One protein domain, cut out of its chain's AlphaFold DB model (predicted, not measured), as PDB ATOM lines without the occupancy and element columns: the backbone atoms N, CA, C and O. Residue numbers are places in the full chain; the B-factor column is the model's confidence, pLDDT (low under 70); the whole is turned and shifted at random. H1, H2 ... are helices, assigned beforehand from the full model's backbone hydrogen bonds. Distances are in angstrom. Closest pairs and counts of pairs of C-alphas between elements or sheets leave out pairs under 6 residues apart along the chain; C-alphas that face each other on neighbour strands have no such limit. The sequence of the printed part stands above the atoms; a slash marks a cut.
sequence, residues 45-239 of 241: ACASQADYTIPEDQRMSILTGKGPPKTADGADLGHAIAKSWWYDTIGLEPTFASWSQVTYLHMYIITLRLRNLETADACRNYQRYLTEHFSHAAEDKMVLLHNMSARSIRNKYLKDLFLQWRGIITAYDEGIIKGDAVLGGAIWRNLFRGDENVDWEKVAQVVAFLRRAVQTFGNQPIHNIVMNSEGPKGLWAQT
ATOM      1  N   ALA A  45     154.207 155.101 142.444       96.19
ATOM      2  CA  ALA A  45     153.125 155.951 142.937       96.19
ATOM      3  C   ALA A  45     152.241 155.285 144.006       96.19
ATOM      4  O   ALA A  45     151.724 155.965 144.888       96.19
ATOM      5  N   CYS A  46     152.051 153.964 143.933       97.38
ATOM      6  CA  CYS A  46     151.347 153.195 144.963       97.38
ATOM      7  C   CYS A  46     152.203 153.036 146.229       97.38
ATOM      8  O   CYS A  46     151.715 153.221 147.341       97.38
ATOM      9  N   ALA A  47     153.481 152.689 146.058       97.19
ATOM     10  CA  ALA A  47     154.405 152.408 147.152       97.19
ATOM     11  C   ALA A  47     154.802 153.665 147.941       97.19
ATOM     12  O   ALA A  47     155.081 153.565 149.136       97.19
ATOM     13  N   SER A  48     154.792 154.841 147.301       95.88
ATOM     14  CA  SER A  48     155.134 156.121 147.930       95.88
ATOM     15  C   SER A  48     154.112 156.579 148.980       95.88
ATOM     16  O   SER A  48     154.444 157.375 149.856       95.88
ATOM     17  N   GLN A  49     152.886 156.039 148.957       95.69
ATOM     18  CA  GLN A  49     151.780 156.484 149.818       95.69
ATOM     19  C   GLN A  49     152.024 156.229 151.308       95.69
ATOM     20  O   GLN A  49     151.569 157.004 152.144       95.69
ATOM     21  N   ALA A  50     152.761 155.178 151.656       96.50
ATOM     22  CA  ALA A  50     153.159 154.881 153.029       96.50
ATOM     23  C   ALA A  50     154.646 154.523 153.081       96.50
ATOM     24  O   ALA A  50     155.044 153.545 153.712       96.50
ATOM     25  N   ASP A  51     155.487 155.277 152.378       96.69
ATOM     26  CA  ASP A  51     156.914 154.978 152.378       96.69
ATOM     27  C   ASP A  51     157.578 155.338 153.715       96.69
ATOM     28  O   ASP A  51     157.204 156.291 154.408       96.69
ATOM     29  N   TYR A  52     158.572 154.544 154.087       97.38
ATOM     30  CA  TYR A  52     159.284 154.658 155.350       97.38
ATOM     31  C   TYR A  52     160.745 154.251 155.188       97.38
ATOM     32  O   TYR A  52     161.126 153.499 154.283       97.38
ATOM     33  N   THR A  53     161.557 154.728 156.122       96.19
ATOM     34  CA  THR A  53     162.967 154.380 156.255       96.19
ATOM     35  C   THR A  53     163.292 154.041 157.703       96.19
ATOM     36  O   THR A  53     162.605 154.459 158.631       96.19
ATOM     37  N   ILE A  54     164.366 153.294 157.908       93.06
ATOM     38  CA  ILE A  54     164.976 153.099 159.223       93.06
ATOM     39  C   ILE A  54     166.361 153.738 159.119       93.06
ATOM     40  O   ILE A  54     167.095 153.354 158.212       93.06
ATOM     41  N   PRO A  55     166.725 154.735 159.936       89.06
ATOM     42  CA  PRO A  55     168.066 155.318 159.937       89.06
ATOM     43  C   PRO A  55     169.160 154.263 160.155       89.06
ATOM     44  O   PRO A  55     168.952 153.292 160.878       89.06
ATOM     45  N   GLU A  56     170.315 154.411 159.502       83.56
ATOM     46  CA  GLU A  56     171.373 153.387 159.505       83.56
ATOM     47  C   GLU A  56     171.905 153.076 160.913       83.56
ATOM     48  O   GLU A  56     172.115 151.911 161.250       83.56
ATOM     49  N   ASP A  57     172.004 154.094 161.769       81.69
ATOM     50  CA  ASP A  57     172.366 153.986 163.187       81.69
ATOM     51  C   ASP A  57     171.375 153.143 164.010       81.69
ATOM     52  O   ASP A  57     171.750 152.579 165.041       81.69
ATOM     53  N   GLN A  58     170.135 153.008 163.534       81.69
ATOM     54  CA  GLN A  58     169.072 152.227 164.166       81.69
ATOM     55  C   GLN A  58     168.895 150.832 163.555       81.69
ATOM     56  O   GLN A  58     168.274 149.978 164.178       81.69
ATOM     57  N   ARG A  59     169.428 150.559 162.355       76.88
ATOM     58  CA  ARG A  59     169.250 149.255 161.680       76.88
ATOM     59  C   ARG A  59     169.992 148.132 162.388       76.88
ATOM     60  O   ARG A  59     169.451 147.047 162.562       76.88
ATOM     61  N   MET A  60     171.231 148.401 162.777       67.38
ATOM     62  CA  MET A  60     172.088 147.513 163.553       67.38
ATOM     63  C   MET A  60     173.143 148.383 164.222       67.38
ATOM     64  O   MET A  60     174.142 148.749 163.602       67.38
ATOM     65  N   SER A  61     172.966 148.696 165.500       58.84
ATOM     66  CA  SER A  61     174.061 149.308 166.242       58.84
ATOM     67  C   SER A  61     175.107 148.230 166.533       58.84
ATOM     68  O   SER A  61     174.973 147.459 167.482       58.84
ATOM     69  N   ILE A  62     176.169 148.183 165.719       56.38
ATOM     70  CA  ILE A  62     177.307 147.254 165.885       56.38
ATOM     71  C   ILE A  62     177.913 147.381 167.299       56.38
ATOM     72  O   ILE A  62     178.440 146.416 167.844       56.38
ATOM     73  N   LEU A  63     177.788 148.562 167.915       52.75
ATOM     74  CA  LEU A  63     178.313 148.883 169.242       52.75
ATOM     75  C   LEU A  63     177.393 148.476 170.405       52.75
ATOM     76  O   LEU A  63     177.892 148.243 171.501       52.75
ATOM     77  N   THR A  64     176.071 148.406 170.209       62.81
ATOM     78  CA  THR A  64     175.112 148.123 171.304       62.81
ATOM     79  C   THR A  64     174.342 146.814 171.140       62.81
ATOM     80  O   THR A  64     173.659 146.393 172.072       62.81
ATOM     81  N   GLY A  65     174.423 146.169 169.971       62.50
ATOM     82  CA  GLY A  65     173.700 144.935 169.653       62.50
ATOM     83  C   GLY A  65     172.179 145.099 169.547       62.50
ATOM     84  O   GLY A  65     171.470 144.108 169.392       62.50
ATOM     85  N   LYS A  66     171.662 146.333 169.642       67.25
ATOM     86  CA  LYS A  66     170.234 146.641 169.521       67.25
ATOM     87  C   LYS A  66     169.871 146.887 168.053       67.25
ATOM     88  O   LYS A  66     170.577 147.614 167.351       67.25
ATOM     89  N   GLY A  67     168.793 146.241 167.607       74.62
ATOM     90  CA  GLY A  67     168.162 146.483 166.307       74.62
ATOM     91  C   GLY A  67     167.229 147.701 166.336       74.62
ATOM     92  O   GLY A  67     167.248 148.452 167.319       74.62
ATOM     93  N   PRO A  68     166.391 147.876 165.299       83.88
ATOM     94  CA  PRO A  68     165.463 148.997 165.217       83.88
ATOM     95  C   PRO A  68     164.535 149.065 166.433       83.88
ATOM     96  O   PRO A  68     164.246 148.024 167.044       83.88
ATOM     97  N   PRO A  69     164.027 150.265 166.779       87.19
ATOM     98  CA  PRO A  69     162.917 150.392 167.711       87.19
ATOM     99  C   PRO A  69     161.787 149.445 167.310       87.19
ATOM    100  O   PRO A  69     161.568 149.198 166.125       87.19
ATOM    101  N   LYS A  70     161.087 148.891 168.297       90.19
ATOM    102  CA  LYS A  70     160.020 147.923 168.058       90.19
ATOM    103  C   LYS A  70     158.668 148.514 168.424       90.19
ATOM    104  O   LYS A  70     158.557 149.209 169.432       90.19
ATOM    105  N   THR A  71     157.658 148.212 167.622       88.56
ATOM    106  CA  THR A  71     156.246 148.415 167.969       88.56
ATOM    107  C   THR A  71     155.833 147.476 169.108       88.56
ATOM    108  O   THR A  71     156.572 146.557 169.480       88.56
ATOM    109  N   ALA A  72     154.634 147.674 169.664       86.06
ATOM    110  CA  ALA A  72     154.110 146.831 170.746       86.06
ATOM    111  C   ALA A  72     153.984 145.343 170.352       86.06
ATOM    112  O   ALA A  72     154.137 144.464 171.198       86.06
ATOM    113  N   ASP A  73     153.762 145.060 169.066       84.38
ATOM    114  CA  ASP A  73     153.698 143.716 168.475       84.38
ATOM    115  C   ASP A  73     155.065 143.192 167.977       84.38
ATOM    116  O   ASP A  73     155.149 142.102 167.407       84.38
ATOM    117  N   GLY A  74     156.160 143.920 168.227       86.88
ATOM    118  CA  GLY A  74     157.530 143.469 167.959       86.88
ATOM    119  C   GLY A  74     158.032 143.684 166.525       86.88
ATOM    120  O   GLY A  74     159.126 143.213 166.184       86.88
ATOM    121  N   ALA A  75     157.280 144.400 165.684       89.38
ATOM    122  CA  ALA A  75     157.721 144.795 164.350       89.38
ATOM    123  C   ALA A  75     158.761 145.924 164.419       89.38
ATOM    124  O   ALA A  75     158.762 146.730 165.343       89.38
ATOM    125  N   ASP A  76     159.669 145.983 163.443       92.38
ATOM    126  CA  ASP A  76     160.597 147.110 163.320       92.38
ATOM    127  C   ASP A  76     159.833 148.395 162.984       92.38
ATOM    128  O   ASP A  76     159.151 148.474 161.956       92.38
ATOM    129  N   LEU A  77     159.993 149.398 163.839       94.19
ATOM    130  CA  LEU A  77     159.437 150.731 163.696       94.19
ATOM    131  C   LEU A  77     160.455 151.642 163.005       94.19
ATOM    132  O   LEU A  77     161.589 151.798 163.461       94.19
ATOM    133  N   GLY A  78     160.041 152.243 161.895       94.38
ATOM    134  CA  GLY A  78     160.829 153.215 161.152       94.38
ATOM    135  C   GLY A  78     160.335 154.647 161.315       94.38
ATOM    136  O   GLY A  78     159.697 155.020 162.293       94.38
ATOM    137  N   HIS A  79     160.655 155.456 160.314       94.94
ATOM    138  CA  HIS A  79     160.281 156.854 160.189       94.94
ATOM    139  C   HIS A  79     159.626 157.056 158.827       94.94
ATOM    140  O   HIS A  79     160.145 156.587 157.810       94.94
ATOM    141  N   ALA A  80     158.501 157.765 158.799       95.81
ATOM    142  CA  ALA A  80     157.868 158.166 157.551       95.81
ATOM    143  C   ALA A  80     158.829 159.043 156.730       95.81
ATOM    144  O   ALA A  80     159.449 159.959 157.271       95.81
ATOM    145  N   ILE A  81     158.954 158.772 155.426       93.81
ATOM    146  CA  ILE A  81     159.819 159.577 154.540       93.81
ATOM    147  C   ILE A  81     159.203 160.955 154.274       93.81
ATOM    148  O   ILE A  81     159.913 161.950 154.136       93.81
ATOM    149  N   ALA A  82     157.875 161.020 154.217       90.69
ATOM    150  CA  ALA A  82     157.120 162.240 154.003       90.69
ATOM    151  C   ALA A  82     155.818 162.209 154.807       90.69
ATOM    152  O   ALA A  82     155.384 161.153 155.273       90.69
ATOM    153  N   LYS A  83     155.178 163.378 154.929       90.19
ATOM    154  CA  LYS A  83     153.805 163.468 155.433       90.19
ATOM    155  C   LYS A  83     152.884 162.622 154.567       90.19
ATOM    156  O   LYS A  83     152.970 162.667 153.339       90.19
ATOM    157  N   SER A  84     152.000 161.883 155.212       92.00
ATOM    158  CA  SER A  84     151.092 160.965 154.543       92.00
ATOM    159  C   SER A  84     149.797 160.874 155.322       92.00
ATOM    160  O   SER A  84     149.809 160.721 156.540       92.00
ATOM    161  N   TRP A  85     148.677 160.879 154.606       95.25
ATOM    162  CA  TRP A  85     147.357 160.647 155.187       95.25
ATOM    163  C   TRP A  85     147.292 159.329 155.983       95.25
ATOM    164  O   TRP A  85     146.668 159.271 157.042       95.25
ATOM    165  N   TRP A  86     148.021 158.301 155.536       96.56
ATOM    166  CA  TRP A  86     148.090 156.994 156.195       96.56
ATOM    167  C   TRP A  86     148.738 157.051 157.584       96.56
ATOM    168  O   TRP A  86     148.314 156.337 158.489       96.56
ATOM    169  N   TYR A  87     149.729 157.921 157.770       96.19
ATOM    170  CA  TYR A  87     150.422 158.087 159.047       96.19
ATOM    171  C   TYR A  87     149.785 159.188 159.897       96.19
ATOM    172  O   TYR A  87     149.462 158.963 161.057       96.19
ATOM    173  N   ASP A  88     149.526 160.351 159.304       95.31
ATOM    174  CA  ASP A  88     149.089 161.549 160.023       95.31
ATOM    175  C   ASP A  88     147.598 161.511 160.391       95.31
ATOM    176  O   ASP A  88     147.194 162.068 161.410       95.31
ATOM    177  N   THR A  89     146.756 160.895 159.550       95.31
ATOM    178  CA  THR A  89     145.294 160.873 159.745       95.31
ATOM    179  C   THR A  89     144.793 159.504 160.172       95.31
ATOM    180  O   THR A  89     144.033 159.419 161.135       95.31
ATOM    181  N   ILE A  90     145.204 158.439 159.479       97.19
ATOM    182  CA  ILE A  90     144.795 157.071 159.828       97.19
ATOM    183  C   ILE A  90     145.556 156.543 161.048       97.19
ATOM    184  O   ILE A  90     145.006 155.733 161.789       97.19
ATOM    185  N   GLY A  91     146.765 157.046 161.313       95.81
ATOM    186  CA  GLY A  91     147.540 156.680 162.501       95.81
ATOM    187  C   GLY A  91     148.277 155.349 162.371       95.81
ATOM    188  O   GLY A  91     148.565 154.714 163.382       95.81
ATOM    189  N   LEU A  92     148.570 154.893 161.147       96.69
ATOM    190  CA  LEU A  92     149.392 153.699 160.962       96.69
ATOM    191  C   LEU A  92     150.828 153.959 161.431       96.69
ATOM    192  O   LEU A  92     151.373 155.049 161.271       96.69
ATOM    193  N   GLU A  93     151.477 152.927 161.953       95.94
ATOM    194  CA  GLU A  93     152.897 152.997 162.293       95.94
ATOM    195  C   GLU A  93     153.759 152.773 161.037       95.94
ATOM    196  O   GLU A  93     153.431 151.892 160.232       95.94
ATOM    197  N   PRO A  94     154.874 153.503 160.853       96.94
ATOM    198  CA  PRO A  94     155.786 153.339 159.717       96.94
ATOM    199  C   PRO A  94     156.586 152.030 159.819       96.94
ATOM    200  O   PRO A  94     157.740 152.004 160.247       96.94
ATOM    201  N   THR A  95     155.957 150.927 159.424       96.38
ATOM    202  CA  THR A  95     156.515 149.569 159.450       96.38
ATOM    203  C   THR A  95     156.433 148.919 158.071       96.38
ATOM    204  O   THR A  95     155.665 149.343 157.204       96.38
ATOM    205  N   PHE A  96     157.161 147.813 157.880       96.38
ATOM    206  CA  PHE A  96     157.046 146.996 156.667       96.38
ATOM    207  C   PHE A  96     155.610 146.500 156.430       96.38
ATOM    208  O   PHE A  96     155.130 146.473 155.294       96.38
ATOM    209  N   ALA A  97     154.911 146.111 157.502       95.12
ATOM    210  CA  ALA A  97     153.535 145.633 157.424       95.12
ATOM    211  C   ALA A  97     152.594 146.743 156.935       95.12
ATOM    212  O   ALA A  97     151.868 146.536 155.967       95.12
ATOM    213  N   SER A  98     152.667 147.940 157.525       96.88
ATOM    214  CA  SER A  98     151.855 149.082 157.084       96.88
ATOM    215  C   SER A  98     152.154 149.457 155.632       96.88
ATOM    216  O   SER A  98     151.230 149.574 154.830       96.88
ATOM    217  N   TRP A  99     153.434 149.563 155.258       98.25
ATOM    218  CA  TRP A  99     153.836 149.863 153.882       98.25
ATOM    219  C   TRP A  99     153.295 148.834 152.884       98.25
ATOM    220  O   TRP A  99     152.691 149.210 151.879       98.25
ATOM    221  N   SER A 100     153.475 147.538 153.155       98.00
ATOM    222  CA  SER A 100     153.031 146.474 152.244       98.00
ATOM    223  C   SER A 100     151.509 146.439 152.095       98.00
ATOM    224  O   SER A 100     151.018 146.366 150.970       98.00
ATOM    225  N   GLN A 101     150.752 146.571 153.190       97.94
ATOM    226  CA  GLN A 101     149.285 146.574 153.155       97.94
ATOM    227  C   GLN A 101     148.718 147.807 152.446       97.94
ATOM    228  O   GLN A 101     147.814 147.676 151.617       97.94
ATOM    229  N   VAL A 102     149.275 148.996 152.701       98.25
ATOM    230  CA  VAL A 102     148.888 150.214 151.975       98.25
ATOM    231  C   VAL A 102     149.244 150.086 150.494       98.25
ATOM    232  O   VAL A 102     148.410 150.383 149.639       98.25
ATOM    233  N   THR A 103     150.434 149.582 150.165       98.44
ATOM    234  CA  THR A 103     150.852 149.371 148.770       98.44
ATOM    235  C   THR A 103     149.920 148.389 148.057       98.44
ATOM    236  O   THR A 103     149.477 148.670 146.943       98.44
ATOM    237  N   TYR A 104     149.535 147.283 148.706       98.44
ATOM    238  CA  TYR A 104     148.548 146.345 148.169       98.44
ATOM    239  C   TYR A 104     147.184 146.982 147.949       98.44
ATOM    240  O   TYR A 104     146.570 146.752 146.910       98.44
ATOM    241  N   LEU A 105     146.709 147.806 148.880       98.12
ATOM    242  CA  LEU A 105     145.433 148.498 148.730       98.12
ATOM    243  C   LEU A 105     145.432 149.402 147.481       98.12
ATOM    244  O   LEU A 105     144.486 149.360 146.693       98.12
ATOM    245  N   HIS A 106     146.521 150.131 147.226       98.00
ATOM    246  CA  HIS A 106     146.672 150.948 146.014       98.00
ATOM    247  C   HIS A 106     146.827 150.103 144.746       98.00
ATOM    248  O   HIS A 106     146.136 150.333 143.751       98.00
ATOM    249  N   MET A 107     147.663 149.062 144.784       98.12
ATOM    250  CA  MET A 107     147.801 148.111 143.676       98.12
ATOM    251  C   MET A 107     146.478 147.418 143.341       98.12
ATOM    252  O   MET A 107     146.238 147.098 142.175       98.12
ATOM    253  N   TYR A 108     145.604 147.180 144.321       98.12
ATOM    254  CA  TYR A 108     144.281 146.596 144.106       98.12
ATOM    255  C   TYR A 108     143.387 147.526 143.283       98.12
ATOM    256  O   TYR A 108     142.792 147.087 142.298       98.12
ATOM    257  N   ILE A 109     143.371 148.821 143.609       97.50
ATOM    258  CA  ILE A 109     142.637 149.846 142.847       97.50
ATOM    259  C   ILE A 109     143.118 149.875 141.391       97.50
ATOM    260  O   ILE A 109     142.312 149.844 140.458       97.50
ATOM    261  N   ILE A 110     144.437 149.846 141.183       97.06
ATOM    262  CA  ILE A 110     145.030 149.745 139.845       97.06
ATOM    263  C   ILE A 110     144.620 148.437 139.161       97.06
ATOM    264  O   ILE A 110     144.219 148.445 138.001       97.06
ATOM    265  N   THR A 111     144.665 147.313 139.872       96.31
ATOM    266  CA  THR A 111     144.297 145.994 139.338       96.31
ATOM    267  C   THR A 111     142.855 145.972 138.838       96.31
ATOM    268  O   THR A 111     142.602 145.431 137.761       96.31
ATOM    269  N   LEU A 112     141.921 146.602 139.555       95.31
ATOM    270  CA  LEU A 112     140.543 146.771 139.090       95.31
ATOM    271  C   LEU A 112     140.480 147.527 137.764       95.31
ATOM    272  O   LEU A 112     139.801 147.084 136.837       95.31
ATOM    273  N   ARG A 113     141.241 148.617 137.624       94.19
ATOM    274  CA  ARG A 113     141.308 149.356 136.361       94.19
ATOM    275  C   ARG A 113     141.928 148.529 135.230       94.19
ATOM    276  O   ARG A 113     141.428 148.573 134.103       94.19
ATOM    277  N   LEU A 114     142.981 147.764 135.515       93.75
ATOM    278  CA  LEU A 114     143.663 146.902 134.542       93.75
ATOM    279  C   LEU A 114     142.774 145.760 134.029       93.75
ATOM    280  O   LEU A 114     142.925 145.338 132.885       93.75
ATOM    281  N   ARG A 115     141.815 145.284 134.836       92.62
ATOM    282  CA  ARG A 115     140.818 144.283 134.407       92.62
ATOM    283  C   ARG A 115     139.878 144.807 133.315       92.62
ATOM    284  O   ARG A 115     139.276 144.002 132.617       92.62
ATOM    285  N   ASN A 116     139.792 146.126 133.140       90.06
ATOM    286  CA  ASN A 116     139.037 146.791 132.076       90.06
ATOM    287  C   ASN A 116     139.933 147.208 130.884       90.06
ATOM    288  O   ASN A 116     139.726 148.256 130.268       90.06
ATOM    289  N   LEU A 117     141.009 146.465 130.611       88.94
ATOM    290  CA  LEU A 117     141.800 146.622 129.385       88.94
ATOM    291  C   LEU A 117     141.188 145.815 128.237       88.94
ATOM    292  O   LEU A 117     140.538 144.796 128.456       88.94
ATOM    293  N   GLU A 118     141.444 146.252 127.003       85.31
ATOM    294  CA  GLU A 118     140.833 145.679 125.793       85.31
ATOM    295  C   GLU A 118     141.142 144.190 125.595       85.31
ATOM    296  O   GLU A 118     140.340 143.456 125.020       85.31
ATOM    297  N   THR A 119     142.312 143.732 126.052       89.50
ATOM    298  CA  THR A 119     142.741 142.343 125.884       89.50
ATOM    299  C   THR A 119     143.155 141.711 127.204       89.50
ATOM    300  O   THR A 119     143.793 142.325 128.063       89.50
ATOM    301  N   ALA A 120     142.848 140.419 127.335       89.81
ATOM    302  CA  ALA A 120     143.261 139.632 128.489       89.81
ATOM    303  C   ALA A 120     144.794 139.493 128.583       89.81
ATOM    304  O   ALA A 120     145.329 139.411 129.686       89.81
ATOM    305  N   ASP A 121     145.506 139.487 127.447       89.56
ATOM    306  CA  ASP A 121     146.976 139.469 127.411       89.56
ATOM    307  C   ASP A 121     147.581 140.752 127.983       89.56
ATOM    308  O   ASP A 121     148.491 140.674 128.811       89.56
ATOM    309  N   ALA A 122     147.045 141.922 127.613       89.12
ATOM    310  CA  ALA A 122     147.474 143.189 128.195       89.12
ATOM    311  C   ALA A 122     147.255 143.176 129.714       89.12
ATOM    312  O   ALA A 122     148.207 143.358 130.470       89.12
ATOM    313  N   CYS A 123     146.045 142.840 130.176       92.44
ATOM    314  CA  CYS A 123     145.745 142.736 131.607       92.44
ATOM    315  C   CYS A 123     146.736 141.823 132.354       92.44
ATOM    316  O   CYS A 123     147.256 142.209 133.403       92.44
ATOM    317  N   ARG A 124     147.043 140.636 131.811       93.06
ATOM    318  CA  ARG A 124     148.020 139.708 132.409       93.06
ATOM    319  C   ARG A 124     149.427 140.298 132.477       93.06
ATOM    320  O   ARG A 124     150.093 140.139 133.497       93.06
ATOM    321  N   ASN A 125     149.879 140.971 131.421       92.81
ATOM    322  CA  ASN A 125     151.211 141.574 131.384       92.81
ATOM    323  C   ASN A 125     151.358 142.708 132.401       92.81
ATOM    324  O   ASN A 125     152.335 142.709 133.147       92.81
ATOM    325  N   TYR A 126     150.375 143.609 132.493       95.19
ATOM    326  CA  TYR A 126     150.405 144.672 133.500       95.19
ATOM    327  C   TYR A 126     150.378 144.104 134.925       95.19
ATOM    328  O   TYR A 126     151.188 144.509 135.752       95.19
ATOM    329  N   GLN A 127     149.500 143.135 135.219       94.75
ATOM    330  CA  GLN A 127     149.428 142.521 136.555       94.75
ATOM    331  C   GLN A 127     150.720 141.790 136.942       94.75
ATOM    332  O   GLN A 127     151.148 141.867 138.098       94.75
ATOM    333  N   ARG A 128     151.354 141.100 135.981       95.19
ATOM    334  CA  ARG A 128     152.646 140.433 136.179       95.19
ATOM    335  C   ARG A 128     153.717 141.437 136.589       95.19
ATOM    336  O   ARG A 128     154.292 141.269 137.660       95.19
ATOM    337  N   TYR A 129     153.938 142.481 135.790       96.81
ATOM    338  CA  TYR A 129     154.985 143.462 136.084       96.81
ATOM    339  C   TYR A 129     154.690 144.281 137.342       96.81
ATOM    340  O   TYR A 129     155.593 144.506 138.138       96.81
ATOM    341  N   LEU A 130     153.428 144.634 137.604       96.81
ATOM    342  CA  LEU A 130     153.043 145.316 138.843       96.81
ATOM    343  C   LEU A 130     153.420 144.492 140.091       96.81
ATOM    344  O   LEU A 130     153.932 145.032 141.068       96.81
ATOM    345  N   THR A 131     153.206 143.175 140.044       96.62
ATOM    346  CA  THR A 131     153.575 142.268 141.145       96.62
ATOM    347  C   THR A 131     155.089 142.039 141.229       96.62
ATOM    348  O   THR A 131     155.635 141.886 142.323       96.62
ATOM    349  N   GLU A 132     155.777 142.017 140.087       97.62
ATOM    350  CA  GLU A 132     157.237 141.909 140.007       97.62
ATOM    351  C   GLU A 132     157.917 143.121 140.657       97.62
ATOM    352  O   GLU A 132     158.755 142.943 141.541       97.62
ATOM    353  N   HIS A 133     157.475 144.339 140.328       98.44
ATOM    354  CA  HIS A 133     157.964 145.579 140.941       98.44
ATOM    355  C   HIS A 133     157.765 145.598 142.457       98.44
ATOM    356  O   HIS A 133     158.696 145.922 143.195       98.44
ATOM    357  N   PHE A 134     156.590 145.169 142.937       98.50
ATOM    358  CA  PHE A 134     156.349 145.002 144.372       98.50
ATOM    359  C   PHE A 134     157.333 144.019 145.008       98.50
ATOM    360  O   PHE A 134     157.885 144.303 146.067       98.50
ATOM    361  N   SER A 135     157.557 142.869 144.371       97.69
ATOM    362  CA  SER A 135     158.423 141.820 144.915       97.69
ATOM    363  C   SER A 135     159.871 142.295 145.039       97.69
ATOM    364  O   SER A 135     160.495 142.052 146.071       97.69
ATOM    365  N   HIS A 136     160.379 143.020 144.038       98.00
ATOM    366  CA  HIS A 136     161.713 143.624 144.085       98.00
ATOM    367  C   HIS A 136     161.818 144.677 145.197       98.00
ATOM    368  O   HIS A 136     162.710 144.590 146.035       98.00
ATOM    369  N   ALA A 137     160.865 145.609 145.284       98.25
ATOM    370  CA  ALA A 137     160.876 146.639 146.324       98.25
ATOM    371  C   ALA A 137     160.742 146.060 147.744       98.25
ATOM    372  O   ALA A 137     161.354 146.558 148.691       98.25
ATOM    373  N   ALA A 138     159.951 144.996 147.899       98.00
ATOM    374  CA  ALA A 138     159.832 144.269 149.152       98.00
ATOM    375  C   ALA A 138     161.163 143.604 149.528       98.00
ATOM    376  O   ALA A 138     161.601 143.758 150.668       98.00
ATOM    377  N   GLU A 139     161.829 142.916 148.592       96.94
ATOM    378  CA  GLU A 139     163.152 142.328 148.840       96.94
ATOM    379  C   GLU A 139     164.179 143.398 149.231       96.94
ATOM    380  O   GLU A 139     164.884 143.225 150.229       96.94
ATOM    381  N   ASP A 140     164.210 144.524 148.515       95.88
ATOM    382  CA  ASP A 140     165.105 145.643 148.810       95.88
ATOM    383  C   ASP A 140     164.880 146.177 150.225       95.88
ATOM    384  O   ASP A 140     165.832 146.308 150.989       95.88
ATOM    385  N   LYS A 141     163.630 146.412 150.641       95.50
ATOM    386  CA  LYS A 141     163.336 146.842 152.018       95.50
ATOM    387  C   LYS A 141     163.749 145.793 153.051       95.50
ATOM    388  O   LYS A 141     164.310 146.157 154.085       95.50
ATOM    389  N   MET A 142     163.531 144.501 152.782       93.50
ATOM    390  CA  MET A 142     163.963 143.422 153.680       93.50
ATOM    391  C   MET A 142     165.481 143.433 153.895       93.50
ATOM    392  O   MET A 142     165.946 143.261 155.023       93.50
ATOM    393  N   VAL A 143     166.255 143.648 152.830       91.62
ATOM    394  CA  VAL A 143     167.720 143.716 152.899       91.62
ATOM    395  C   VAL A 143     168.177 145.023 153.545       91.62
ATOM    396  O   VAL A 143     168.936 144.997 154.511       91.62
ATOM    397  N   LEU A 144     167.712 146.156 153.021       90.88
ATOM    398  CA  LEU A 144     168.259 147.477 153.317       90.88
ATOM    399  C   LEU A 144     167.782 148.049 154.648       90.88
ATOM    400  O   LEU A 144     168.539 148.788 155.269       90.88
ATOM    401  N   LEU A 145     166.552 147.748 155.077       91.56
ATOM    402  CA  LEU A 145     165.960 148.322 156.292       91.56
ATOM    403  C   LEU A 145     165.909 147.321 157.450       91.56
ATOM    404  O   LEU A 145     166.076 147.720 158.596       91.56
ATOM    405  N   HIS A 146     165.721 146.032 157.153       88.62
ATOM    406  CA  HIS A 146     165.505 144.984 158.162       88.62
ATOM    407  C   HIS A 146     166.669 143.995 158.294       88.62
ATOM    408  O   HIS A 146     166.556 142.993 159.000       88.62
ATOM    409  N   ASN A 147     167.785 144.246 157.600       86.06
ATOM    410  CA  ASN A 147     168.999 143.428 157.640       86.06
ATOM    411  C   ASN A 147     168.749 141.917 157.410       86.06
ATOM    412  O   ASN A 147     169.463 141.055 157.930       86.06
ATOM    413  N   MET A 148     167.732 141.562 156.615       85.81
ATOM    414  CA  MET A 148     167.413 140.170 156.286       85.81
ATOM    415  C   MET A 148     168.343 139.646 155.185       85.81
ATOM    416  O   MET A 148     167.967 139.466 154.023       85.81
ATOM    417  N   SER A 149     169.594 139.373 155.545       79.94
ATOM    418  CA  SER A 149     170.638 138.934 154.607       79.94
ATOM    419  C   SER A 149     170.438 137.505 154.078       79.94
ATOM    420  O   SER A 149     170.830 137.194 152.947       79.94
ATOM    421  N   ALA A 150     169.768 136.635 154.840       89.88
ATOM    422  CA  ALA A 150     169.535 135.245 154.460       89.88
ATOM    423  C   ALA A 150     168.507 135.114 153.318       89.88
ATOM    424  O   ALA A 150     167.303 135.299 153.505       89.88
ATOM    425  N   ARG A 151     168.978 134.704 152.132       90.75
ATOM    426  CA  ARG A 151     168.151 134.539 150.920       90.75
ATOM    427  C   ARG A 151     166.971 133.579 151.115       90.75
ATOM    428  O   ARG A 151     165.886 133.834 150.609       90.75
ATOM    429  N   SER A 152     167.163 132.475 151.838       93.25
ATOM    430  CA  SER A 152     166.100 131.492 152.095       93.25
ATOM    431  C   SER A 152     164.938 132.083 152.898       93.25
ATOM    432  O   SER A 152     163.781 131.810 152.580       93.25
ATOM    433  N   ILE A 153     165.240 132.928 153.889       91.06
ATOM    434  CA  ILE A 153     164.246 133.624 154.713       91.06
ATOM    435  C   ILE A 153     163.479 134.633 153.857       91.06
ATOM    436  O   ILE A 153     162.251 134.593 153.844       91.06
ATOM    437  N   ARG A 154     164.185 135.459 153.070       94.06
ATOM    438  CA  ARG A 154     163.541 136.414 152.152       94.06
ATOM    439  C   ARG A 154     162.625 135.724 151.147       94.06
ATOM    440  O   ARG A 154     161.477 136.117 150.998       94.06
ATOM    441  N   ASN A 155     163.080 134.636 150.525       94.62
ATOM    442  CA  ASN A 155     162.269 133.875 149.572       94.62
ATOM    443  C   ASN A 155     160.998 133.294 150.202       94.62
ATOM    444  O   ASN A 155     159.972 133.203 149.529       94.62
ATOM    445  N   LYS A 156     161.057 132.868 151.469       95.88
ATOM    446  CA  LYS A 156     159.866 132.430 152.206       95.88
ATOM    447  C   LYS A 156     158.914 133.609 152.424       95.88
ATOM    448  O   LYS A 156     157.756 133.518 152.039       95.88
ATOM    449  N   TYR A 157     159.430 134.728 152.925       94.19
ATOM    450  CA  TYR A 157     158.653 135.947 153.159       94.19
ATOM    451  C   TYR A 157     157.977 136.482 151.889       94.19
ATOM    452  O   TYR A 157     156.799 136.822 151.916       94.19
ATOM    453  N   LEU A 158     158.683 136.512 150.755       96.56
ATOM    454  CA  LEU A 158     158.121 136.936 149.468       96.56
ATOM    455  C   LEU A 158     156.986 136.015 148.998       96.56
ATOM    456  O   LEU A 158     155.997 136.491 148.440       96.56
ATOM    457  N   LYS A 159     157.086 134.702 149.245       96.81
ATOM    458  CA  LYS A 159     155.990 133.761 148.963       96.81
ATOM    459  C   LYS A 159     154.784 134.015 149.865       96.81
ATOM    460  O   LYS A 159     153.659 133.988 149.369       96.81
ATOM    461  N   ASP A 160     155.018 134.285 151.146       96.94
ATOM    462  CA  ASP A 160     153.959 134.595 152.109       96.94
ATOM    463  C   ASP A 160     153.245 135.903 151.722       96.94
ATOM    464  O   ASP A 160     152.017 135.942 151.660       96.94
ATOM    465  N   LEU A 161     153.999 136.935 151.333       97.06
ATOM    466  CA  LEU A 161     153.479 138.189 150.776       97.06
ATOM    467  C   LEU A 161     152.642 137.958 149.513       97.06
ATOM    468  O   LEU A 161     151.526 138.458 149.397       97.06
ATOM    469  N   PHE A 162     153.121 137.140 148.574       96.06
ATOM    470  CA  PHE A 162     152.349 136.825 147.370       96.06
ATOM    471  C   PHE A 162     151.036 136.086 147.685       96.06
ATOM    472  O   PHE A 162     150.016 136.316 147.028       96.06
ATOM    473  N   LEU A 163     151.024 135.221 148.705       97.12
ATOM    474  CA  LEU A 163     149.794 134.588 149.176       97.12
ATOM    475  C   LEU A 163     148.838 135.616 149.804       97.12
ATOM    476  O   LEU A 163     147.648 135.602 149.480       97.12
ATOM    477  N   GLN A 164     149.354 136.532 150.629       96.75
ATOM    478  CA  GLN A 164     148.579 137.636 151.208       96.75
ATOM    479  C   GLN A 164     147.958 138.514 150.120       96.75
ATOM    480  O   GLN A 164     146.758 138.773 150.166       96.75
ATOM    481  N   TRP A 165     148.726 138.892 149.096       97.62
ATOM    482  CA  TRP A 165     148.238 139.673 147.959       97.62
ATOM    483  C   TRP A 165     147.010 139.038 147.294       97.62
ATOM    484  O   TRP A 165     146.001 139.702 147.053       97.62
ATOM    485  N   ARG A 166     147.045 137.723 147.052       96.94
ATOM    486  CA  ARG A 166     145.902 136.992 146.477       96.94
ATOM    487  C   ARG A 166     144.693 136.952 147.417       96.94
ATOM    488  O   ARG A 166     143.554 137.025 146.946       96.94
ATOM    489  N   GLY A 167     144.934 136.848 148.723       97.69
ATOM    490  CA  GLY A 167     143.892 136.942 149.746       97.69
ATOM    491  C   GLY A 167     143.225 138.317 149.756       97.69
ATOM    492  O   GLY A 167     141.999 138.400 149.745       97.69
ATOM    493  N   ILE A 168     144.024 139.382 149.678       97.31
ATOM    494  CA  ILE A 168     143.569 140.775 149.619       97.31
ATOM    495  C   ILE A 168     142.701 141.017 148.388       97.31
ATOM    496  O   ILE A 168     141.595 141.533 148.534       97.31
ATOM    497  N   ILE A 169     143.147 140.587 147.201       97.62
ATOM    498  CA  ILE A 169     142.342 140.680 145.973       97.62
ATOM    499  C   ILE A 169     140.954 140.073 146.201       97.62
ATOM    500  O   ILE A 169     139.947 140.719 145.934       97.62
ATOM    501  N   THR A 170     140.908 138.847 146.725       97.88
ATOM    502  CA  THR A 170     139.648 138.122 146.939       97.88
ATOM    503  C   THR A 170     138.750 138.834 147.952       97.88
ATOM    504  O   THR A 170     137.562 139.024 147.698       97.88
ATOM    505  N   ALA A 171     139.313 139.255 149.087       98.00
ATOM    506  CA  ALA A 171     138.563 139.895 150.162       98.00
ATOM    507  C   ALA A 171     138.020 141.273 149.757       98.00
ATOM    508  O   ALA A 171     136.894 141.625 150.110       98.00
ATOM    509  N   TYR A 172     138.800 142.054 149.008       98.25
ATOM    510  CA  TYR A 172     138.360 143.358 148.523       98.25
ATOM    511  C   TYR A 172     137.367 143.225 147.368       98.25
ATOM    512  O   TYR A 172     136.375 143.949 147.372       98.25
ATOM    513  N   ASP A 173     137.540 142.260 146.456       98.00
ATOM    514  CA  ASP A 173     136.541 141.964 145.419       98.00
ATOM    515  C   ASP A 173     135.185 141.606 146.050       98.00
ATOM    516  O   ASP A 173     134.147 142.145 145.659       98.00
ATOM    517  N   GLU A 174     135.191 140.763 147.085       98.12
ATOM    518  CA  GLU A 174     133.988 140.435 147.849       98.12
ATOM    519  C   GLU A 174     133.377 141.674 148.523       98.12
ATOM    520  O   GLU A 174     132.169 141.900 148.414       98.12
ATOM    521  N   GLY A 175     134.189 142.490 149.198       97.69
ATOM    522  CA  GLY A 175     133.724 143.694 149.888       97.69
ATOM    523  C   GLY A 175     133.139 144.749 148.945       97.69
ATOM    524  O   GLY A 175     132.093 145.336 149.233       97.69
ATOM    525  N   ILE A 176     133.757 144.953 147.780       95.94
ATOM    526  CA  ILE A 176     133.254 145.883 146.765       95.94
ATOM    527  C   ILE A 176     131.849 145.474 146.308       95.94
ATOM    528  O   ILE A 176     130.993 146.351 146.171       95.94
ATOM    529  N   ILE A 177     131.591 144.173 146.142       96.12
ATOM    530  CA  ILE A 177     130.302 143.640 145.675       96.12
ATOM    531  C   ILE A 177     129.254 143.597 146.794       96.12
ATOM    532  O   ILE A 177     128.102 143.960 146.569       96.12
ATOM    533  N   LYS A 178     129.625 143.135 147.994       97.50
ATOM    534  CA  LYS A 178     128.672 142.863 149.086       97.50
ATOM    535  C   LYS A 178     128.344 144.074 149.960       97.50
ATOM    536  O   LYS A 178     127.388 144.011 150.727       97.50
ATOM    537  N   GLY A 179     129.103 145.161 149.846       97.44
ATOM    538  CA  GLY A 179     128.831 146.422 150.535       97.44
ATOM    539  C   GLY A 179     129.840 146.767 151.631       97.44
ATOM    540  O   GLY A 179     130.752 146.005 151.954       97.44
ATOM    541  N   ASP A 180     129.667 147.955 152.203       98.25
ATOM    542  CA  ASP A 180     130.697 148.617 153.011       98.25
ATOM    543  C   ASP A 180     131.006 147.917 154.334       98.25
ATOM    544  O   ASP A 180     132.146 147.960 154.780       98.25
ATOM    545  N   ALA A 181     130.051 147.191 154.919       98.00
ATOM    546  CA  ALA A 181     130.312 146.386 156.112       98.00
ATOM    547  C   ALA A 181     131.298 145.236 155.826       98.00
ATOM    548  O   ALA A 181     132.239 145.007 156.586       98.00
ATOM    549  N   VAL A 182     131.124 144.534 154.698       98.56
ATOM    550  CA  VAL A 182     132.025 143.442 154.290       98.56
ATOM    551  C   VAL A 182     133.391 144.001 153.896       98.56
ATOM    552  O   VAL A 182     134.420 143.446 154.286       98.56
ATOM    553  N   LEU A 183     133.405 145.132 153.185       98.56
ATOM    554  CA  LEU A 183     134.635 145.823 152.808       98.56
ATOM    555  C   LEU A 183     135.405 146.346 154.028       98.56
ATOM    556  O   LEU A 183     136.613 146.144 154.116       98.56
ATOM    557  N   GLY A 184     134.707 146.942 154.995       98.56
ATOM    558  CA  GLY A 184     135.274 147.393 156.263       98.56
ATOM    559  C   GLY A 184     135.873 146.237 157.056       98.56
ATOM    560  O   GLY A 184     137.006 146.335 157.514       98.56
ATOM    561  N   GLY A 185     135.185 145.092 157.115       98.50
ATOM    562  CA  GLY A 185     135.738 143.875 157.710       98.50
ATOM    563  C   GLY A 185     137.005 143.380 157.002       98.50
ATOM    564  O   GLY A 185     137.942 142.930 157.659       98.50
ATOM    565  N   ALA A 186     137.073 143.475 155.669       98.44
ATOM    566  CA  ALA A 186     138.279 143.130 154.918       98.44
ATOM    567  C   ALA A 186     139.435 144.109 155.185       98.44
ATOM    568  O   ALA A 186     140.568 143.667 155.367       98.44
ATOM    569  N   ILE A 187     139.163 145.414 155.242       98.50
ATOM    570  CA  ILE A 187     140.158 146.449 155.563       98.50
ATOM    571  C   ILE A 187     140.676 146.275 156.991       98.50
ATOM    572  O   ILE A 187     141.884 146.281 157.202       98.50
ATOM    573  N   TRP A 188     139.791 146.052 157.962       98.44
ATOM    574  CA  TRP A 188     140.162 145.819 159.357       98.44
ATOM    575  C   TRP A 188     141.122 144.631 159.512       98.44
ATOM    576  O   TRP A 188     142.190 144.771 160.102       98.44
ATOM    577  N   ARG A 189     140.795 143.479 158.908       97.38
ATOM    578  CA  ARG A 189     141.645 142.278 158.988       97.38
ATOM    579  C   ARG A 189     143.018 142.463 158.345       97.38
ATOM    580  O   ARG A 189     143.995 141.937 158.865       97.38
ATOM    581  N   ASN A 190     143.087 143.154 157.206       96.56
ATOM    582  CA  ASN A 190     144.325 143.268 156.432       96.56
ATOM    583  C   ASN A 190     145.169 144.478 156.858       96.56
ATOM    584  O   ASN A 190     146.322 144.317 157.243       96.56
ATOM    585  N   LEU A 191     144.596 145.683 156.816       97.06
ATOM    586  CA  LEU A 191     145.315 146.932 157.073       97.06
ATOM    587  C   LEU A 191     145.518 147.189 158.570       97.06
ATOM    588  O   LEU A 191     146.618 147.539 158.989       97.06
ATOM    589  N   PHE A 192     144.473 146.974 159.371       96.75
ATOM    590  CA  PHE A 192     144.500 147.180 160.827       96.75
ATOM    591  C   PHE A 192     144.823 145.897 161.602       96.75
ATOM    592  O   PHE A 192     144.627 145.838 162.810       96.75
ATOM    593  N   ARG A 193     145.314 144.859 160.910       94.25
ATOM    594  CA  ARG A 193     145.785 143.591 161.497       94.25
ATOM    595  C   ARG A 193     144.763 142.874 162.394       94.25
ATOM    596  O   ARG A 193     145.147 142.036 163.201       94.25
ATOM    597  N   GLY A 194     143.473 143.173 162.245       95.06
ATOM    598  CA  GLY A 194     142.437 142.616 163.108       95.06
ATOM    599  C   GLY A 194     142.467 143.140 164.548       95.06
ATOM    600  O   GLY A 194     142.011 142.430 165.438       95.06
ATOM    601  N   ASP A 195     143.005 144.340 164.791       94.88
ATOM    602  CA  ASP A 195     143.058 144.939 166.130       94.88
ATOM    603  C   ASP A 195     141.649 145.125 166.717       94.88
ATOM    604  O   ASP A 195     140.799 145.805 166.137       94.88
ATOM    605  N   GLU A 196     141.395 144.512 167.872       94.44
ATOM    606  CA  GLU A 196     140.111 144.578 168.577       94.44
ATOM    607  C   GLU A 196     139.799 145.986 169.104       94.44
ATOM    608  O   GLU A 196     138.631 146.329 169.286       94.44
ATOM    609  N   ASN A 197     140.827 146.816 169.301       95.19
ATOM    610  CA  ASN A 197     140.707 148.187 169.800       95.19
ATOM    611  C   ASN A 197     140.781 149.233 168.679       95.19
ATOM    612  O   ASN A 197     141.024 150.410 168.949       95.19
ATOM    613  N   VAL A 198     140.593 148.814 167.423       96.50
ATOM    614  CA  VAL A 198     140.648 149.718 166.276       96.50
ATOM    615  C   VAL A 198     139.634 150.858 166.412       96.50
ATOM    616  O   VAL A 198     138.478 150.663 166.798       96.50
ATOM    617  N   ASP A 199     140.045 152.058 166.014       97.62
ATOM    618  CA  ASP A 199     139.116 153.157 165.781       97.62
ATOM    619  C   ASP A 199     138.321 152.892 164.488       97.62
ATOM    620  O   ASP A 199     138.827 153.010 163.365       97.62
ATOM    621  N   TRP A 200     137.051 152.520 164.649       97.56
ATOM    622  CA  TRP A 200     136.146 152.222 163.537       97.56
ATOM    623  C   TRP A 200     135.896 153.420 162.618       97.56
ATOM    624  O   TRP A 200     135.574 153.214 161.443       97.56
ATOM    625  N   GLU A 201     136.092 154.654 163.091       97.94
ATOM    626  CA  GLU A 201     136.037 155.832 162.228       97.94
ATOM    627  C   GLU A 201     137.152 155.773 161.177       97.94
ATOM    628  O   GLU A 201     136.902 156.004 159.993       97.94
ATOM    629  N   LYS A 202     138.368 155.362 161.562       97.94
ATOM    630  CA  LYS A 202     139.493 155.193 160.626       97.94
ATOM    631  C   LYS A 202     139.227 154.088 159.617       97.94
ATOM    632  O   LYS A 202     139.505 154.262 158.432       97.94
ATOM    633  N   VAL A 203     138.626 152.977 160.048       98.50
ATOM    634  CA  VAL A 203     138.208 151.904 159.129       98.50
ATOM    635  C   VAL A 203     137.207 152.442 158.103       98.50
ATOM    636  O   VAL A 203     137.380 152.225 156.902       98.50
ATOM    637  N   ALA A 204     136.196 153.195 158.547       98.25
ATOM    638  CA  ALA A 204     135.203 153.803 157.666       98.25
ATOM    639  C   ALA A 204     135.820 154.835 156.703       98.25
ATOM    640  O   ALA A 204     135.463 154.865 155.523       98.25
ATOM    641  N   GLN A 205     136.789 155.634 157.163       98.06
ATOM    642  CA  GLN A 205     137.537 156.566 156.314       98.06
ATOM    643  C   GLN A 205     138.288 155.831 155.193       98.06
ATOM    644  O   GLN A 205     138.232 156.259 154.038       98.06
ATOM    645  N   VAL A 206     138.927 154.694 155.491       98.19
ATOM    646  CA  VAL A 206     139.615 153.872 154.478       98.19
ATOM    647  C   VAL A 206     138.624 153.201 153.516       98.19
ATOM    648  O   VAL A 206     138.899 153.120 152.318       98.19
ATOM    649  N   VAL A 207     137.447 152.774 153.989       98.44
ATOM    650  CA  VAL A 207     136.364 152.280 153.113       98.44
ATOM    651  C   VAL A 207     135.937 153.366 152.124       98.44
ATOM    652  O   VAL A 207     135.884 153.120 150.916       98.44
ATOM    653  N   ALA A 208     135.671 154.577 152.619       97.50
ATOM    654  CA  ALA A 208     135.261 155.707 151.792       97.50
ATOM    655  C   ALA A 208     136.352 156.097 150.781       97.50
ATOM    656  O   ALA A 208     136.054 156.294 149.600       97.50
ATOM    657  N   PHE A 209     137.615 156.124 151.218       97.62
ATOM    658  CA  PHE A 209     138.778 156.292 150.347       97.62
ATOM    659  C   PHE A 209     138.774 155.266 149.211       97.62
ATOM    660  O   PHE A 209     138.836 155.644 148.041       97.62
ATOM    661  N   LEU A 210     138.648 153.974 149.534       97.25
ATOM    662  CA  LEU A 210     138.730 152.904 148.546       97.25
ATOM    663  C   LEU A 210     137.601 153.014 147.510       97.25
ATOM    664  O   LEU A 210     137.852 152.880 146.313       97.25
ATOM    665  N   ARG A 211     136.374 153.331 147.942       96.69
ATOM    666  CA  ARG A 211     135.231 153.569 147.041       96.69
ATOM    667  C   ARG A 211     135.494 154.726 146.079       96.69
ATOM    668  O   ARG A 211     135.330 154.557 144.868       96.69
ATOM    669  N   ARG A 212     135.944 155.875 146.598       95.62
ATOM    670  CA  ARG A 212     136.287 157.047 145.777       95.62
ATOM    671  C   ARG A 212     137.412 156.730 144.806       95.62
ATOM    672  O   ARG A 212     137.302 157.039 143.626       95.62
ATOM    673  N   ALA A 213     138.467 156.072 145.270       95.81
ATOM    674  CA  ALA A 213     139.609 155.751 144.434       95.81
ATOM    675  C   ALA A 213     139.244 154.779 143.304       95.81
ATOM    676  O   ALA A 213     139.622 155.010 142.159       95.81
ATOM    677  N   VAL A 214     138.430 153.753 143.565       94.94
ATOM    678  CA  VAL A 214     137.932 152.866 142.502       94.94
ATOM    679  C   VAL A 214     137.137 153.644 141.449       94.94
ATOM    680  O   VAL A 214     137.350 153.438 140.254       94.94
ATOM    681  N   GLN A 215     136.274 154.576 141.862       93.12
ATOM    682  CA  GLN A 215     135.524 155.425 140.933       93.12
ATOM    683  C   GLN A 215     136.441 156.364 140.130       93.12
ATOM    684  O   GLN A 215     136.284 156.494 138.913       93.12
ATOM    685  N   THR A 216     137.402 157.004 140.795       93.00
ATOM    686  CA  THR A 216     138.341 157.943 140.175       93.00
ATOM    687  C   THR A 216     139.223 157.235 139.157       93.00
ATOM    688  O   THR A 216     139.261 157.653 138.003       93.00
ATOM    689  N   PHE A 217     139.890 156.144 139.544       94.00
ATOM    690  CA  PHE A 217     140.842 155.425 138.692       94.00
ATOM    691  C   PHE A 217     140.157 154.567 137.628       94.00
ATOM    692  O   PHE A 217     140.689 154.435 136.525       94.00
ATOM    693  N   GLY A 218     138.967 154.023 137.913       90.38
ATOM    694  CA  GLY A 218     138.201 153.189 136.982       90.38
ATOM    695  C   GLY A 218     137.899 153.870 135.642       90.38
ATOM    696  O   GLY A 218     137.814 153.194 134.618       90.38
ATOM    697  N   ASN A 219     137.827 155.204 135.636       85.69
ATOM    698  CA  ASN A 219     137.519 156.011 134.456       85.69
ATOM    699  C   ASN A 219     138.757 156.575 133.733       85.69
ATOM    700  O   ASN A 219     138.613 157.217 132.695       85.69
ATOM    701  N   GLN A 220     139.974 156.352 134.245       90.75
ATOM    702  CA  GLN A 220     141.183 156.962 133.679       90.75
ATOM    703  C   GLN A 220     141.870 156.063 132.646       90.75
ATOM    704  O   GLN A 220     142.030 154.862 132.873       90.75
ATOM    705  N   PRO A 221     142.345 156.598 131.512       91.19
ATOM    706  CA  PRO A 221     143.311 155.899 130.667       91.19
ATOM    707  C   PRO A 221     144.621 155.615 131.422       91.19
ATOM    708  O   PRO A 221     145.040 156.421 132.250       91.19
ATOM    709  N   ILE A 222     145.311 154.516 131.089       90.56
ATOM    710  CA  ILE A 222     146.571 154.126 131.754       90.56
ATOM    711  C   ILE A 222     147.625 155.232 131.678       90.56
ATOM    712  O   ILE A 222     148.205 155.579 132.702       90.56
ATOM    713  N   HIS A 223     147.805 155.859 130.512       89.88
ATOM    714  CA  HIS A 223     148.755 156.966 130.369       89.88
ATOM    715  C   HIS A 223     148.456 158.123 131.340       89.88
ATOM    716  O   HIS A 223     149.376 158.753 131.850       89.88
ATOM    717  N   ASN A 224     147.178 158.398 131.631       91.75
ATOM    718  CA  ASN A 224     146.807 159.468 132.551       91.75
ATOM    719  C   ASN A 224     147.140 159.091 133.997       91.75
ATOM    720  O   ASN A 224     147.618 159.926 134.758       91.75
ATOM    721  N   ILE A 225     146.941 157.819 134.354       93.06
ATOM    722  CA  ILE A 225     147.357 157.279 135.652       93.06
ATOM    723  C   ILE A 225     148.874 157.421 135.805       93.06
ATOM    724  O   ILE A 225     149.328 157.957 136.811       93.06
ATOM    725  N   VAL A 226     149.657 157.019 134.802       90.81
ATOM    726  CA  VAL A 226     151.126 157.120 134.831       90.81
ATOM    727  C   VAL A 226     151.588 158.559 135.080       90.81
ATOM    728  O   VAL A 226     152.469 158.780 135.902       90.81
ATOM    729  N   MET A 227     150.979 159.540 134.410       87.81
ATOM    730  CA  MET A 227     151.450 160.930 134.454       87.81
ATOM    731  C   MET A 227     150.918 161.734 135.647       87.81
ATOM    732  O   MET A 227     151.554 162.706 136.043       87.81
ATOM    733  N   ASN A 228     149.761 161.364 136.208       90.81
ATOM    734  CA  ASN A 228     149.030 162.212 137.159       90.81
ATOM    735  C   ASN A 228     148.685 161.522 138.489       90.81
ATOM    736  O   ASN A 228     147.870 162.043 139.248       90.81
ATOM    737  N   SER A 229     149.270 160.360 138.801       85.00
ATOM    738  CA  SER A 229     149.007 159.683 140.084       85.00
ATOM    739  C   SER A 229     149.558 160.441 141.295       85.00
ATOM    740  O   SER A 229     148.910 160.470 142.341       85.00
ATOM    741  N   GLU A 230     150.728 161.066 141.162       83.94
ATOM    742  CA  GLU A 230     151.458 161.685 142.274       83.94
ATOM    743  C   GLU A 230     151.287 163.214 142.361       83.94
ATOM    744  O   GLU A 230     150.790 163.876 141.449       83.94
ATOM    745  N   GLY A 231     151.732 163.784 143.485       78.88
ATOM    746  CA  GLY A 231     151.754 165.224 143.748       78.88
ATOM    747  C   GLY A 231     150.507 165.766 144.465       78.88
ATOM    748  O   GLY A 231     149.515 165.056 144.625       78.88
ATOM    749  N   PRO A 232     150.515 167.048 144.886       73.31
ATOM    750  CA  PRO A 232     149.448 167.635 145.715       73.31
ATOM    751  C   PRO A 232     148.071 167.685 145.045       73.31
ATOM    752  O   PRO A 232     147.051 167.786 145.717       73.31
ATOM    753  N   LYS A 233     148.048 167.651 143.708       81.56
ATOM    754  CA  LYS A 233     146.833 167.586 142.886       81.56
ATOM    755  C   LYS A 233     146.714 166.255 142.137       81.56
ATOM    756  O   LYS A 233     145.872 166.144 141.251       81.56
ATOM    757  N   GLY A 234     147.563 165.278 142.458       86.00
ATOM    758  CA  GLY A 234     147.549 163.960 141.837       86.00
ATOM    759  C   GLY A 234     146.291 163.171 142.185       86.00
ATOM    760  O   GLY A 234     145.576 163.500 143.136       86.00
ATOM    761  N   LEU A 235     146.023 162.117 141.418       89.12
ATOM    762  CA  LEU A 235     144.832 161.281 141.577       89.12
ATOM    763  C   LEU A 235     144.713 160.709 142.998       89.12
ATOM    764  O   LEU A 235     143.611 160.687 143.540       89.12
ATOM    765  N   TRP A 236     145.825 160.320 143.634       90.50
ATOM    766  CA  TRP A 236     145.798 159.821 145.015       90.50
ATOM    767  C   TRP A 236     145.418 160.905 146.028       90.50
ATOM    768  O   TRP A 236     144.568 160.682 146.891       90.50
ATOM    769  N   ALA A 237     145.959 162.116 145.885       85.38
ATOM    770  CA  ALA A 237     145.650 163.226 146.786       85.38
ATOM    771  C   ALA A 237     144.157 163.601 146.765       85.38
ATOM    772  O   ALA A 237     143.583 163.899 147.808       85.38
ATOM    773  N   GLN A 238     143.514 163.509 145.598       84.81
ATOM    774  CA  GLN A 238     142.082 163.785 145.426       84.81
ATOM    775  C   GLN A 238     141.173 162.737 146.089       84.81
ATOM    776  O   GLN A 238     139.980 162.971 146.252       84.81
ATOM    777  N   THR A 239     141.708 161.567 146.445       85.50
ATOM    778  CA  THR A 239     140.917 160.469 147.026       85.50
ATOM    779  C   THR A 239     140.937 160.447 148.557       85.50
ATOM    780  O   THR A 239     140.037 159.862 149.168       85.50
TER     781      THR A 239
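AT A GLANCE: This is residues 45 to 239 of the 241 residues of an uncharacterized protein of Exophiala aquamarina CBS 119918 (UniProt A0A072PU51). Helix H4 forms the core, with H5 folded back beside it as a hairpin and H8 along its other side. The long H6 crosses H4 and H5, and H7 folds back along the last part of H6; the short H1 packs on H4, and a loop with H2 reaches away at one end. The printed part has 195 residues with nine named helices, H1 to H9 in chain order, and no named strand; its class is all helix. The whole is compact, with a radius of gyration of the C-alphas of 17.2 A, and spans 56 by 38 by 32 A.

HOW THE PARTS SIT: H1, residues 45 to 50, touches the hub H4, residues 96 to 114, opposite ways at a shallow tilt of 30 degrees; their closest C-alphas, of Ala 47 and Thr 103, are 4.9 A apart. H2, residues 56 to 59, touches no helix. Residues 52 to 53 pair antiparallel with residues 79 to 80. H3, residues 85 to 88, only just touches H1, with 3 pairs of C-alphas within 8 A, the closest being Ala 50 and Trp 86 at 6.3 A. H5, residues 120 to 144, forms a helical hairpin with H4 at a shallow tilt of 12 degrees; their closest C-alphas, of Leu 114 and Cys 123, are 5.5 A apart. H6, residues 151 to 178, touches H4 with residues 165 to 169 alone, at a steep tilt of 52 degrees, closest at the C-alphas of Tyr 108 and Ile 169, 6.5 A. H6 touches H5 with residues 154 to 158 alone, at a steep tilt of 48 degrees, closest at the C-alphas of Ser 135 and Leu 158, 6.7 A. H7, residues 180 to 190, forms a helical hairpin with H6 at 9 degrees; the closest C-alphas, of Gly 175 and Leu 183, are 3.7 A apart. H8, residues 200 to 218, is about perpendicular to H7 at 76 degrees and touches it, closest at the C-alphas of Gly 184 and Val 207, 5.9 A. H8 touches H4 the same way at 34.8 degrees, a shallow tilt only just short of steep, closest at the C-alphas of Arg 113 and Gly 218, 5.0 A. H9, residues 222 to 228, touches no helix but is near H4. In H4 to H9 every O i to N i+4 pair is within hydrogen-bond range; in H1 0 of 2 are, beside 1 of 3 O i to N i+3 pairs, and H2 and H3 are too short for an O i to N i+4 pair.

IN THESE COORDINATES: H1 begins at C-alpha 45, (153.125, 155.951, 142.937). From first to last C-alpha H4 measures 25.9 A, H5 36.1 A, H6 40.4 A and H8 26.7 A. H9 ends at C-alpha 228, (149.030, 162.212, 137.159).

THE WHOLE: The C-alphas farthest apart, of Leu 63 and Glu 118, are 57.5 A apart. The printed part has no cut; the link from H2 to H3, 25 residues, is long. Mean pLDDT of the printed part is 92.6, with residues 60 to 66 under 70.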